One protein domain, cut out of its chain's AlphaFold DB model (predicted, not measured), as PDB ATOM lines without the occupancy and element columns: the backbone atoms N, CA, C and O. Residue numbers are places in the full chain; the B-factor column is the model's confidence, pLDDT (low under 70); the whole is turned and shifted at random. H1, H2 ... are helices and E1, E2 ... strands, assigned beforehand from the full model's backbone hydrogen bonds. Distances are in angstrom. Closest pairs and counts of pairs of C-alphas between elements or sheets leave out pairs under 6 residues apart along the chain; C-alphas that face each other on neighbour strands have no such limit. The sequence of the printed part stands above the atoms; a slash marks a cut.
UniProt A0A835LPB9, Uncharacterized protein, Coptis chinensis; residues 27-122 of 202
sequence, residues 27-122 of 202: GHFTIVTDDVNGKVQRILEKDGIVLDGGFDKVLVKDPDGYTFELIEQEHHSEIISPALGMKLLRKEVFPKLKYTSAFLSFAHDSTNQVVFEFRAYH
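This is residues 27 to 122 of the 202 residues of an uncharacterized protein of Coptis chinensis (UniProt A0A835LPB9). The model has two lobes set side by side: a four-stranded sheet, E1, E4, E3 and E2, with the one helix H1 packed over one of its faces, and a twisted sheet of three long strands, E5, E6 and E7. A long link, residues 72 to 85, joins the lobes, and otherwise they come near each other where E1 and E7 lie. The printed part has 96 residues, with one named helix and seven named strands in the order E1 H1 E2 E3 E4 E5 E6 E7. The first sheet runs E1 E4 E3 E2 and is mixed, the second runs E5 E6 E7 and is antiparallel, and the class is mostly strand. The whole is only just compact, close to loose, with a radius of gyration of the C-alphas of 14.8 A and spans of 42 by 32 by 25 A.

In the sheet of four strands, E1 is residues 29 to 32, beginning at C-alpha 29 (-6.527, 2.313, -13.281); E4 is residues 67 to 71, 13.3 A long; E3 is residues 57 to 61, 13.5 A; and E2 is residues 49 to 53. H1 is residues 36 to 44, 12.4 A. E5, residues 86 to 94, is 22.7 A long and bends by 53 degrees at residue 89. E6 is residues 99 to 105, 20.1 A, and E7 is residues 115 to 121, 19.2 A, ending at C-alpha 121 (2.047, 12.567, -1.045).

E1 and E4 are parallel, with N 31 and O 69 2.8 A apart, within hydrogen-bond range. E2, E3 and E4 form a meander, each strand the antiparallel neighbour of the one before, with N 70 to O 58 at 2.8 A and N 61 to O 49 at 2.7 A. E1, H1 and E2 make a split strand-helix-strand unit, two strands running the same way with E4 and E3 between them, and its crossover is right-handed. H1 is on this sheet at a height of 8.8 A, over E3 and only just over E4, where 3 of its C-alphas fall; it runs along the strands, at 14 degrees to E3 on the local plane. The closest C-alphas of H1 and E3 are those of Val 40 and Val 60, 7.5 A apart. Every O i to N i+4 pair of H1 is within hydrogen-bond range. E5, E6 and E7 form a second meander, with N 92 to O 101 at 2.9 A and N 102 to O 118 at 2.8 A. Residues 82 to 83 pair antiparallel with residues 86 to 87 of E5. E4 and E5 are apart.

The C-alphas of Glu 45 and Pro 82, the two farthest apart, are 42.5 A from each other. The printed part has no cut, and the link from E4 to E5 is long. The mean pLDDT of the printed part is 75.1, and it is under 70 at residue 55, residues 73 to 85 and residues 107 to 112.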
ATOM      1  N   GLY A  27      -0.184   5.882 -11.018       72.94
ATOM      2  CA  GLY A  27      -0.728   5.134  -9.885       72.94
ATOM      3  C   GLY A  27      -1.326   3.804 -10.336       72.94
ATOM      4  O   GLY A  27      -0.682   2.758 -10.274       72.94
ATOM      5  N   HIS A  28      -2.576   3.854 -10.792       75.62
ATOM      6  CA  HIS A  28      -3.337   2.693 -11.243       75.62
ATOM      7  C   HIS A  28      -4.545   3.119 -12.083       75.62
ATOM      8  O   HIS A  28      -4.928   4.289 -12.106       75.62
ATOM      9  N   PHE A  29      -5.165   2.159 -12.766       78.56
ATOM     10  CA  PHE A  29      -6.527   2.313 -13.281       78.56
ATOM     11  C   PHE A  29      -7.523   1.728 -12.285       78.56
ATOM     12  O   PHE A  29      -7.270   0.661 -11.743       78.56
ATOM     13  N   THR A  30      -8.679   2.355 -12.090       79.19
ATOM     14  CA  THR A  30      -9.753   1.766 -11.276       79.19
ATOM     15  C   THR A  30     -10.848   1.200 -12.175       79.19
ATOM     16  O   THR A  30     -11.293   1.862 -13.113       79.19
ATOM     17  N   ILE A  31     -11.284  -0.028 -11.894       78.50
ATOM     18  CA  ILE A  31     -12.420  -0.680 -12.548       78.50
ATOM     19  C   ILE A  31     -13.476  -0.978 -11.488       78.50
ATOM     20  O   ILE A  31     -13.245  -1.743 -10.552       78.50
ATOM     21  N   VAL A  32     -14.658  -0.403 -11.686       79.00
ATOM     22  CA  VAL A  32     -15.848  -0.716 -10.896       79.00
ATOM     23  C   VAL A  32     -16.523  -1.940 -11.509       79.00
ATOM     24  O   VAL A  32     -16.795  -1.966 -12.713       79.00
ATOM     25  N   THR A  33     -16.767  -2.976 -10.712       79.31
ATOM     26  CA  THR A  33     -17.414  -4.213 -11.170       79.31
ATOM     27  C   THR A  33     -18.213  -4.852 -10.042       79.31
ATOM     28  O   THR A  33     -17.806  -4.835  -8.893       79.31
ATOM     29  N   ASP A  34     -19.319  -5.496 -10.390       84.38
ATOM     30  CA  ASP A  34     -20.165  -6.286  -9.487       84.38
ATOM     31  C   ASP A  34     -19.588  -7.669  -9.117       84.38
ATOM     32  O   ASP A  34     -20.174  -8.387  -8.312       84.38
ATOM     33  N   ASP A  35     -18.455  -8.056  -9.706       85.81
ATOM     34  CA  ASP A  35     -17.829  -9.369  -9.538       85.81
ATOM     35  C   ASP A  35     -16.303  -9.230  -9.461       85.81
ATOM     36  O   ASP A  35     -15.560  -9.663 -10.349       85.81
ATOM     37  N   VAL A  36     -15.817  -8.581  -8.399       86.88
ATOM     38  CA  VAL A  36     -14.372  -8.390  -8.180       86.88
ATOM     39  C   VAL A  36     -13.649  -9.738  -8.184       86.88
ATOM     40  O   VAL A  36     -12.649  -9.897  -8.884       86.88
ATOM     41  N   ASN A  37     -14.189 -10.739  -7.486       86.94
ATOM     42  CA  ASN A  37     -13.581 -12.067  -7.382       86.94
ATOM     43  C   ASN A  37     -13.434 -12.758  -8.745       86.94
ATOM     44  O   ASN A  37     -12.356 -13.269  -9.062       86.94
ATOM     45  N   GLY A  38     -14.474 -12.746  -9.580       87.12
ATOM     46  CA  GLY A  38     -14.409 -13.329 -10.917       87.12
ATOM     47  C   GLY A  38     -13.454 -12.581 -11.848       87.12
ATOM     48  O   GLY A  38     -12.785 -13.214 -12.671       87.12
ATOM     49  N   LYS A  39     -13.305 -11.252 -11.715       86.56
ATOM     50  CA  LYS A  39     -12.263 -10.511 -12.453       86.56
ATOM     51  C   LYS A  39     -10.861 -10.890 -11.988       86.56
ATOM     52  O   LYS A  39     -10.012 -11.135 -12.841       86.56
ATOM     53  N   VAL A  40     -10.627 -10.985 -10.678       86.12
ATOM     54  CA  VAL A  40      -9.327 -11.395 -10.119       86.12
ATOM     55  C   VAL A  40      -8.928 -12.775 -10.636       86.12
ATOM     56  O   VAL A  40      -7.810 -12.934 -11.119       86.12
ATOM     57  N   GLN A  41      -9.841 -13.752 -10.622       86.75
ATOM     58  CA  GLN A  41      -9.561 -15.092 -11.152       86.75
ATOM     59  C   GLN A  41      -9.119 -15.051 -12.619       86.75
ATOM     60  O   GLN A  41      -8.083 -15.613 -12.962       86.75
ATOM     61  N   ARG A  42      -9.832 -14.307 -13.474       84.25
ATOM     62  CA  ARG A  42      -9.469 -14.162 -14.896       84.25
ATOM     63  C   ARG A  42      -8.124 -13.472 -15.118       84.25
ATOM     64  O   ARG A  42      -7.495 -13.696 -16.149       84.25
ATOM     65  N   ILE A  43      -7.718 -12.590 -14.207       81.31
ATOM     66  CA  ILE A  43      -6.422 -11.905 -14.267       81.31
ATOM     67  C   ILE A  43      -5.303 -12.874 -13.882       81.31
ATOM     68  O   ILE A  43      -4.306 -12.955 -14.594       81.31
ATOM     69  N   LEU A  44      -5.500 -13.668 -12.826       84.00
ATOM     70  CA  LEU A  44      -4.561 -14.718 -12.416       84.00
ATOM     71  C   LEU A  44      -4.387 -15.800 -13.495       84.00
ATOM     72  O   LEU A  44      -3.275 -16.257 -13.728       84.00
ATOM     73  N   GLU A  45      -5.461 -16.173 -14.200       88.94
ATOM     74  CA  GLU A  45      -5.415 -17.104 -15.345       88.94
ATOM     75  C   GLU A  45      -4.577 -16.589 -16.529       88.94
ATOM     76  O   GLU A  45      -4.238 -17.361 -17.425       88.94
ATOM     77  N   LYS A  46      -4.265 -15.288 -16.558       85.88
ATOM     78  CA  LYS A  46      -3.510 -14.614 -17.621       85.88
ATOM     79  C   LYS A  46      -2.195 -14.024 -17.113       85.88
ATOM     80  O   LYS A  46      -1.806 -12.948 -17.557       85.88
ATOM     81  N   ASP A  47      -1.549 -14.706 -16.169       86.56
ATOM     82  CA  ASP A  47      -0.249 -14.336 -15.591       86.56
ATOM     83  C   ASP A  47      -0.223 -12.973 -14.866       86.56
ATOM     84  O   ASP A  47       0.842 -12.412 -14.606       86.56
ATOM     85  N   GLY A  48      -1.391 -12.428 -14.512       84.06
ATOM     86  CA  GLY A  48      -1.487 -11.266 -13.639       84.06
ATOM     87  C   GLY A  48      -1.176 -11.612 -12.180       84.06
ATOM     88  O   GLY A  48      -1.209 -12.769 -11.763       84.06
ATOM     89  N   ILE A  49      -0.888 -10.589 -11.378       88.19
ATOM     90  CA  ILE A  49      -0.442 -10.729  -9.986       88.19
ATOM     91  C   ILE A  49      -1.386  -9.956  -9.067       88.19
ATOM     92  O   ILE A  49      -1.703  -8.804  -9.337       88.19
ATOM     93  N   VAL A  50      -1.806 -10.547  -7.948       90.00
ATOM     94  CA  VAL A  50      -2.484  -9.804  -6.870       90.00
ATOM     95  C   VAL A  50      -1.421  -9.137  -5.998       90.00
ATOM     96  O   VAL A  50      -0.537  -9.818  -5.480       90.00
ATOM     97  N   LEU A  51      -1.491  -7.814  -5.862       85.69
ATOM     98  CA  LEU A  51      -0.532  -7.013  -5.095       85.69
ATOM     99  C   LEU A  51      -0.995  -6.776  -3.658       85.69
ATOM    100  O   LEU A  51      -0.196  -6.857  -2.730       85.69
ATOM    101  N   ASP A  52      -2.277  -6.457  -3.494       84.00
ATOM    102  CA  ASP A  52      -2.913  -6.171  -2.209       84.00
ATOM    103  C   ASP A  52      -4.410  -6.495  -2.307       84.00
ATOM    104  O   ASP A  52      -5.002  -6.417  -3.386       84.00
ATOM    105  N   GLY A  53      -5.030  -6.873  -1.195       76.75
ATOM    106  CA  GLY A  53      -6.425  -7.303  -1.159       76.75
ATOM    107  C   GLY A  53      -7.072  -7.017   0.189       76.75
ATOM    108  O   GLY A  53      -6.623  -7.512   1.222       76.75
ATOM    109  N   GLY A  54      -8.148  -6.235   0.160       71.19
ATOM    110  CA  GLY A  54      -9.008  -5.925   1.297       71.19
ATOM    111  C   GLY A  54     -10.456  -6.351   1.050       71.19
ATOM    112  O   GLY A  54     -10.786  -6.948   0.029       71.19
ATOM    113  N   PHE A  55     -11.334  -6.034   2.004       65.19
ATOM    114  CA  PHE A  55     -12.771  -6.309   1.878       65.19
ATOM    115  C   PHE A  55     -13.470  -5.412   0.847       65.19
ATOM    116  O   PHE A  55     -14.503  -5.796   0.314       65.19
ATOM    117  N   ASP A  56     -12.935  -4.220   0.598       72.00
ATOM    118  CA  ASP A  56     -13.532  -3.160  -0.219       72.00
ATOM    119  C   ASP A  56     -12.843  -2.974  -1.578       72.00
ATOM    120  O   ASP A  56     -13.414  -2.366  -2.486       72.00
ATOM    121  N   LYS A  57     -11.620  -3.492  -1.732       83.62
ATOM    122  CA  LYS A  57     -10.826  -3.338  -2.950       83.62
ATOM    123  C   LYS A  57      -9.768  -4.416  -3.128       83.62
ATOM    124  O   LYS A  57      -9.243  -4.957  -2.154       83.62
ATOM    125  N   VAL A  58      -9.380  -4.648  -4.378       87.94
ATOM    126  CA  VAL A  58      -8.250  -5.518  -4.732       87.94
ATOM    127  C   VAL A  58      -7.342  -4.808  -5.729       87.94
ATOM    128  O   VAL A  58      -7.811  -4.324  -6.757       87.94
ATOM    129  N   LEU A  59      -6.042  -4.762  -5.439       87.94
ATOM    130  CA  LEU A  59      -5.017  -4.275  -6.357       87.94
ATOM    131  C   LEU A  59      -4.386  -5.452  -7.089       87.94
ATOM    132  O   LEU A  59      -3.866  -6.390  -6.480       87.94
ATOM    133  N   VAL A  60      -4.394  -5.377  -8.411       88.25
ATOM    134  CA  VAL A  60      -3.807  -6.375  -9.300       88.25
ATOM    135  C   VAL A  60      -2.849  -5.708 -10.272       88.25
ATOM    136  O   VAL A  60      -2.993  -4.534 -10.592       88.25
ATOM    137  N   LYS A  61      -1.863  -6.456 -10.745       84.19
ATOM    138  CA  LYS A  61      -0.900  -6.044 -11.759       84.19
ATOM    139  C   LYS A  61      -1.074  -6.936 -12.975       84.19
ATOM    140  O   LYS A  61      -1.130  -8.156 -12.823       84.19
ATOM    141  N   ASP A  62      -1.188  -6.347 -14.156       79.94
ATOM    142  CA  ASP A  62      -1.181  -7.123 -15.395       79.94
ATOM    143  C   ASP A  62       0.253  -7.591 -15.749       79.94
ATOM    144  O   ASP A  62       1.221  -7.147 -15.119       79.94
ATOM    145  N   PRO A  63       0.424  -8.501 -16.728       76.75
ATOM    146  CA  PRO A  63       1.749  -8.988 -17.132       76.75
ATOM    147  C   PRO A  63       2.692  -7.894 -17.649       76.75
ATOM    148  O   PRO A  63       3.913  -8.035 -17.593       76.75
ATOM    149  N   ASP A  64       2.109  -6.807 -18.146       72.81
ATOM    150  CA  ASP A  64       2.776  -5.637 -18.709       72.81
ATOM    151  C   ASP A  64       3.280  -4.671 -17.619       72.81
ATOM    152  O   ASP A  64       4.190  -3.871 -17.837       72.81
ATOM    153  N   GLY A  65       2.756  -4.804 -16.403       74.38
ATOM    154  CA  GLY A  65       3.215  -4.122 -15.211       74.38
ATOM    155  C   GLY A  65       2.336  -2.962 -14.749       74.38
ATOM    156  O   GLY A  65       2.714  -2.260 -13.805       74.38
ATOM    157  N   TYR A  66       1.165  -2.773 -15.352       77.38
ATOM    158  CA  TYR A  66       0.183  -1.783 -14.926       77.38
ATOM    159  C   TYR A  66      -0.638  -2.279 -13.751       77.38
ATOM    160  O   TYR A  66      -1.122  -3.409 -13.730       77.38
ATOM    161  N   THR A  67      -0.829  -1.389 -12.782       81.31
ATOM    162  CA  THR A  67      -1.673  -1.661 -11.622       81.31
ATOM    163  C   THR A  67      -3.119  -1.290 -11.929       81.31
ATOM    164  O   THR A  67      -3.399  -0.221 -12.477       81.31
ATOM    165  N   PHE A  68      -4.040  -2.161 -11.533       82.00
ATOM    166  CA  PHE A  68      -5.477  -1.955 -11.564       82.00
ATOM    167  C   PHE A  68      -6.049  -2.120 -10.153       82.00
ATOM    168  O   PHE A  68      -5.711  -3.069  -9.449       82.00
ATOM    169  N   GLU A  69      -6.932  -1.218  -9.748       84.56
ATOM    170  CA  GLU A  69      -7.751  -1.325  -8.544       84.56
ATOM    171  C   GLU A  69      -9.155  -1.775  -8.942       84.56
ATOM    172  O   GLU A  69      -9.800  -1.163  -9.793       84.56
ATOM    173  N   LEU A  70      -9.623  -2.863  -8.346       84.25
ATOM    174  CA  LEU A  70     -10.961  -3.398  -8.548       84.25
ATOM    175  C   LEU A  70     -11.805  -3.075  -7.319       84.25
ATOM    176  O   LEU A  70     -11.398  -3.404  -6.204       84.25
ATOM    177  N   ILE A  71     -12.965  -2.454  -7.530       83.31
ATOM    178  CA  ILE A  71     -13.906  -2.074  -6.464       83.31
ATOM    179  C   ILE A  71     -15.342  -2.434  -6.846       83.31
ATOM    180  O   ILE A  71     -15.690  -2.455  -8.028       83.31
ATOM    181  N   GLU A  72     -16.187  -2.684  -5.844       79.00
ATOM    182  CA  GLU A  72     -17.603  -3.025  -6.062       79.00
ATOM    183  C   GLU A  72     -18.520  -1.803  -6.177       79.00
ATOM    184  O   GLU A  72     -19.556  -1.865  -6.838       79.00
ATOM    185  N   GLN A  73     -18.163  -0.682  -5.545       69.75
ATOM    186  CA  GLN A  73     -18.977   0.534  -5.551       69.75
ATOM    187  C   GLN A  73     -18.121   1.794  -5.625       69.75
ATOM    188  O   GLN A  73     -17.046   1.878  -5.036       69.75
ATOM    189  N   GLU A  74     -18.648   2.805  -6.311       63.16
ATOM    190  CA  GLU A  74     -18.087   4.150  -6.293       63.16
ATOM    191  C   GLU A  74     -18.470   4.883  -5.001       63.16
ATOM    192  O   GLU A  74     -19.632   4.915  -4.595       63.16
ATOM    193  N   HIS A  75     -17.498   5.543  -4.374       56.41
ATOM    194  CA  HIS A  75     -17.749   6.446  -3.256       56.41
ATOM    195  C   HIS A  75     -17.551   7.894  -3.720       56.41
ATOM    196  O   HIS A  75     -16.426   8.394  -3.788       56.41
ATOM    197  N   HIS A  76     -18.650   8.583  -4.038       52.59
ATOM    198  CA  HIS A  76     -18.625   9.988  -4.447       52.59
ATOM    199  C   HIS A  76     -19.415  10.871  -3.472       52.59
ATOM    200  O   HIS A  76     -20.621  10.722  -3.301       52.59
ATOM    201  N   SER A  77     -18.724  11.829  -2.856       40.53
ATOM    202  CA  SER A  77     -19.308  13.064  -2.320       40.53
ATOM    203  C   SER A  77     -18.834  14.211  -3.210       40.53
ATOM    204  O   SER A  77     -17.719  14.131  -3.713       40.53
ATOM    205  N   GLU A  78     -19.673  15.221  -3.469       40.72
ATOM    206  CA  GLU A  78     -19.389  16.301  -4.431       40.72
ATOM    207  C   GLU A  78     -18.896  17.602  -3.756       40.72
ATOM    208  O   GLU A  78     -19.520  18.089  -2.814       40.72
ATOM    209  N   ILE A  79     -17.829  18.217  -4.280       39.47
ATOM    210  CA  ILE A  79     -17.270  19.520  -3.889       39.47
ATOM    211  C   ILE A  79     -16.771  20.228  -5.154       39.47
ATOM    212  O   ILE A  79     -15.666  19.984  -5.611       39.47
ATOM    213  N   ILE A  80     -17.551  21.154  -5.709       36.31
ATOM    214  CA  ILE A  80     -17.237  21.819  -6.985       36.31
ATOM    215  C   ILE A  80     -16.025  22.761  -6.850       36.31
ATOM    216  O   ILE A  80     -16.064  23.726  -6.091       36.31
ATOM    217  N   SER A  81     -14.982  22.544  -7.656       39.44
ATOM    218  CA  SER A  81     -13.898  23.508  -7.902       39.44
ATOM    219  C   SER A  81     -13.421  23.408  -9.362       39.44
ATOM    220  O   SER A  81     -13.233  22.281  -9.829       39.44
ATOM    221  N   PRO A  82     -13.276  24.528 -10.106       48.19
ATOM    222  CA  PRO A  82     -13.019  24.509 -11.543       48.19
ATOM    223  C   PRO A  82     -11.521  24.619 -11.861       48.19
ATOM    224  O   PRO A  82     -10.969  25.715 -11.926       48.19
ATOM    225  N   ALA A  83     -10.878  23.492 -12.150       51.94
ATOM    226  CA  ALA A  83      -9.635  23.466 -12.919       51.94
ATOM    227  C   ALA A  83      -9.899  22.711 -14.229       51.94
ATOM    228  O   ALA A  83     -10.534  21.658 -14.226       51.94
ATOM    229  N   LEU A  84      -9.482  23.283 -15.364       62.59
ATOM    230  CA  LEU A  84      -9.598  22.688 -16.709       62.59
ATOM    231  C   LEU A  84     -11.025  22.347 -17.187       62.59
ATOM    232  O   LEU A  84     -11.189  21.590 -18.136       62.59
ATOM    233  N   GLY A  85     -12.071  22.900 -16.566       66.00
ATOM    234  CA  GLY A  85     -13.461  22.540 -16.882       66.00
ATOM    235  C   GLY A  85     -13.907  21.196 -16.291       66.00
ATOM    236  O   GLY A  85     -15.007  20.741 -16.598       66.00
ATOM    237  N   MET A  86     -13.086  20.587 -15.431       74.00
ATOM    238  CA  MET A  86     -13.470  19.439 -14.616       74.00
ATOM    239  C   MET A  86     -14.199  19.903 -13.354       74.00
ATOM    240  O   MET A  86     -13.895  20.952 -12.781       74.00
ATOM    241  N   LYS A  87     -15.145  19.089 -12.895       73.88
ATOM    242  CA  LYS A  87     -15.760  19.189 -11.576       73.88
ATOM    243  C   LYS A  87     -14.890  18.405 -10.596       73.88
ATOM    244  O   LYS A  87     -14.706  17.201 -10.772       73.88
ATOM    245  N   LEU A  88     -14.372  19.068  -9.560       74.94
ATOM    246  CA  LEU A  88     -13.913  18.358  -8.366       74.94
ATOM    247  C   LEU A  88     -15.122  17.611  -7.778       74.94
ATOM    248  O   LEU A  88     -16.173  18.186  -7.504       74.94
ATOM    249  N   LEU A  89     -15.000  16.296  -7.688       75.75
ATOM    250  CA  LEU A  89     -15.985  15.447  -7.047       75.75
ATOM    251  C   LEU A  89     -15.640  15.437  -5.574       75.75
ATOM    252  O   LEU A  89     -16.305  16.084  -4.790       75.75
ATOM    253  N   ARG A  90     -14.508  14.850  -5.207       78.50
ATOM    254  CA  ARG A  90     -14.152  14.639  -3.809       78.50
ATOM    255  C   ARG A  90     -12.714  15.056  -3.553       78.50
ATOM    256  O   ARG A  90     -11.853  14.878  -4.412       78.50
ATOM    257  N   LYS A  91     -12.443  15.569  -2.355       79.75
ATOM    258  CA  LYS A  91     -11.086  15.761  -1.837       79.75
ATOM    259  C   LYS A  91     -10.982  15.087  -0.481       79.75
ATOM    260  O   LYS A  91     -11.767  15.393   0.411       79.75
ATOM    261  N   GLU A  92     -10.001  14.211  -0.326       79.38
ATOM    262  CA  GLU A  92      -9.784  13.464   0.910       79.38
ATOM    263  C   GLU A  92      -8.343  13.598   1.367       79.38
ATOM    264  O   GLU A  92      -7.405  13.497   0.577       79.38
ATOM    265  N   VAL A  93      -8.174  13.831   2.665       80.88
ATOM    266  CA  VAL A  93      -6.867  13.849   3.313       80.88
ATOM    267  C   VAL A  93      -6.727  12.539   4.070       80.88
ATOM    268  O   VAL A  93      -7.607  12.186   4.856       80.88
ATOM    269  N   PHE A  94      -5.604  11.853   3.878       80.19
ATOM    270  CA  PHE A  94      -5.257  10.620   4.577       80.19
ATOM    271  C   PHE A  94      -4.022  10.869   5.457       80.19
ATOM    272  O   PHE A  94      -2.915  10.487   5.078       80.19
ATOM    273  N   PRO A  95      -4.164  11.493   6.651       82.19
ATOM    274  CA  PRO A  95      -3.016  11.910   7.462       82.19
ATOM    275  C   PRO A  95      -2.093  10.755   7.852       82.19
ATOM    276  O   PRO A  95      -0.878  10.906   7.855       82.19
ATOM    277  N   LYS A  96      -2.664   9.578   8.143       82.88
ATOM    278  CA  LYS A  96      -1.893   8.380   8.512       82.88
ATOM    279  C   LYS A  96      -1.039   7.846   7.361       82.88
ATOM    280  O   LYS A  96       0.040   7.327   7.610       82.88
ATOM    281  N   LEU A  97      -1.526   7.976   6.126       76.50
ATOM    282  CA  LEU A  97      -0.839   7.528   4.912       76.50
ATOM    283  C   LEU A  97      -0.052   8.664   4.238       76.50
ATOM    284  O   LEU A  97       0.565   8.444   3.202       76.50
ATOM    285  N   LYS A  98      -0.068   9.866   4.834       85.56
ATOM    286  CA  LYS A  98       0.643  11.064   4.375       85.56
ATOM    287  C   LYS A  98       0.381  11.420   2.909       85.56
ATOM    288  O   LYS A  98       1.302  11.774   2.175       85.56
ATOM    289  N   TYR A  99      -0.872  11.337   2.472       77.88
ATOM    290  CA  TYR A  99      -1.260  11.840   1.157       77.88
ATOM    291  C   TYR A  99      -2.632  12.505   1.164       77.88
ATOM    292  O   TYR A  99      -3.436  12.346   2.087       77.88
ATOM    293  N   THR A 100      -2.885  13.269   0.111       75.44
ATOM    294  CA  THR A 100      -4.186  13.857  -0.212       75.44
ATOM    295  C   THR A 100      -4.601  13.368  -1.595       75.44
ATOM    296  O   THR A 100      -3.795  13.452  -2.522       75.44
ATOM    297  N   SER A 101      -5.838  12.892  -1.746       79.88
ATOM    298  CA  SER A 101      -6.422  12.556  -3.051       79.88
ATOM    299  C   SER A 101      -7.447  13.607  -3.473       79.88
ATOM    300  O   SER A 101      -8.230  14.100  -2.653       79.88
ATOM    301  N   ALA A 102      -7.459  13.935  -4.761       77.25
ATOM    302  CA  ALA A 102      -8.487  14.735  -5.413       77.25
ATOM    303  C   ALA A 102      -9.074  13.944  -6.587       77.25
ATOM    304  O   ALA A 102      -8.339  13.460  -7.441       77.25
ATOM    305  N   PHE A 103     -10.397  13.828  -6.627       79.88
ATOM    306  CA  PHE A 103     -11.139  13.089  -7.646       79.88
ATOM    307  C   PHE A 103     -11.848  14.089  -8.551       79.88
ATOM    308  O   PHE A 103     -12.677  14.858  -8.064       79.88
ATOM    309  N   LEU A 104     -11.531  14.106  -9.842       78.44
ATOM    310  CA  LEU A 104     -12.078  15.060 -10.806       78.44
ATOM    311  C   LEU A 104     -12.749  14.342 -11.976       78.44
ATOM    312  O   LEU A 104     -12.299  13.288 -12.410       78.44
ATOM    313  N   SER A 105     -13.796  14.942 -12.534       76.25
ATOM    314  CA  SER A 105     -14.510  14.403 -13.695       76.25
ATOM    315  C   SER A 105     -14.973  15.515 -14.634       76.25
ATOM    316  O   SER A 105     -15.273  16.626 -14.198       76.25
ATOM    317  N   PHE A 106     -15.055  15.215 -15.933       72.19
ATOM    318  CA  PHE A 106     -15.714  16.084 -16.916       72.19
ATOM    319  C   PHE A 106     -17.216  15.793 -17.065       72.19
ATOM    320  O   PHE A 106     -17.922  16.574 -17.699       72.19
ATOM    321  N   ALA A 107     -17.713  14.673 -16.533       68.44
ATOM    322  CA  ALA A 107     -19.123  14.313 -16.639       68.44
ATOM    323  C   ALA A 107     -19.981  15.130 -15.661       68.44
ATOM    324  O   ALA A 107     -19.590  15.408 -14.524       68.44
ATOM    325  N   HIS A 108     -21.171  15.510 -16.128       63.34
ATOM    326  CA  HIS A 108     -22.160  16.255 -15.349       63.34
ATOM    327  C   HIS A 108     -23.157  15.342 -14.617       63.34
ATOM    328  O   HIS A 108     -23.842  15.815 -13.711       63.34
ATOM    329  N   ASP A 109     -23.212  14.062 -14.985       65.81
ATOM    330  CA  ASP A 109     -23.949  12.996 -14.314       65.81
ATOM    331  C   ASP A 109     -22.993  11.874 -13.860       65.81
ATOM    332  O   ASP A 109     -21.808  11.850 -14.209       65.81
ATOM    333  N   SER A 110     -23.501  10.987 -13.002       64.31
ATOM    334  CA  SER A 110     -22.760   9.843 -12.454       64.31
ATOM    335  C   SER A 110     -22.832   8.595 -13.341       64.31
ATOM    336  O   SER A 110     -22.116   7.628 -13.111       64.31
ATOM    337  N   THR A 111     -23.684   8.584 -14.369       58.31
ATOM    338  CA  THR A 111     -23.873   7.401 -15.216       58.31
ATOM    339  C   THR A 111     -22.766   7.334 -16.271       58.31
ATOM    340  O   THR A 111     -22.732   8.157 -17.179       58.31
ATOM    341  N   ASN A 112     -21.885   6.328 -16.201       59.50
ATOM    342  CA  ASN A 112     -20.708   6.164 -17.081       59.50
ATOM    343  C   ASN A 112     -19.655   7.280 -16.944       59.50
ATOM    344  O   ASN A 112     -18.973   7.642 -17.909       59.50
ATOM    345  N   GLN A 113     -19.528   7.832 -15.741       71.50
ATOM    346  CA  GLN A 113     -18.538   8.848 -15.432       71.50
ATOM    347  C   GLN A 113     -17.112   8.267 -15.456       71.50
ATOM    348  O   GLN A 113     -16.856   7.187 -14.940       71.50
ATOM    349  N   VAL A 114     -16.161   9.006 -16.038       72.75
ATOM    350  CA  VAL A 114     -14.726   8.720 -15.883       72.75
ATOM    351  C   VAL A 114     -14.154   9.689 -14.861       72.75
ATOM    352  O   VAL A 114     -14.240  10.907 -15.041       72.75
ATOM    353  N   VAL A 115     -13.560   9.135 -13.807       74.56
ATOM    354  CA  VAL A 115     -12.956   9.889 -12.710       74.56
ATOM    355  C   VAL A 115     -11.440   9.800 -12.798       74.56
ATOM    356  O   VAL A 115     -10.867   8.725 -12.949       74.56
ATOM    357  N   PHE A 116     -10.790  10.950 -12.689       76.88
ATOM    358  CA  PHE A 116      -9.349  11.075 -12.548       76.88
ATOM    359  C   PHE A 116      -9.034  11.261 -11.064       76.88
ATOM    360  O   PHE A 116      -9.468  12.248 -10.465       76.88
ATOM    361  N   GLU A 117      -8.300  10.325 -10.465       78.12
ATOM    362  CA  GLU A 117      -7.728  10.498  -9.129       78.12
ATOM    363  C   GLU A 117      -6.310  11.065  -9.250       78.12
ATOM    364  O   GLU A 117      -5.438  10.466  -9.874       78.12
ATOM    365  N   PHE A 118      -6.075  12.205  -8.606       76.31
ATOM    366  CA  PHE A 118      -4.749  12.778  -8.411       76.31
ATOM    367  C   PHE A 118      -4.351  12.612  -6.952       76.31
ATOM    368  O   PHE A 118      -5.100  13.013  -6.056       76.31
ATOM    369  N   ARG A 119      -3.164  12.054  -6.706       74.25
ATOM    370  CA  ARG A 119      -2.639  11.832  -5.359       74.25
ATOM    371  C   ARG A 119      -1.367  12.638  -5.139       74.25
ATOM    372  O   ARG A 119      -0.389  12.461  -5.853       74.25
ATOM    373  N   ALA A 120      -1.377  13.475  -4.108       72.50
ATOM    374  CA  ALA A 120      -0.211  14.225  -3.657       72.50
ATOM    375  C   ALA A 120       0.255  13.682  -2.302       72.50
ATOM    376  O   ALA A 120      -0.418  13.883  -1.283       72.50
ATOM    377  N   TYR A 121       1.389  12.981  -2.285       77.94
ATOM    378  CA  TYR A 121       2.047  12.567  -1.045       77.94
ATOM    379  C   TYR A 121       2.739  13.775  -0.396       77.94
ATOM    380  O   TYR A 121       3.422  14.540  -1.066       77.94
ATOM    381  N   HIS A 122       2.543  13.968   0.911       81.56
ATOM    382  CA  HIS A 122       2.936  15.194   1.626       81.56
ATOM    383  C   HIS A 122       4.452  15.421   1.663       81.56
ATOM    384  O   HIS A 122       4.891  16.563   1.720       81.56
TER     385      HIS A 122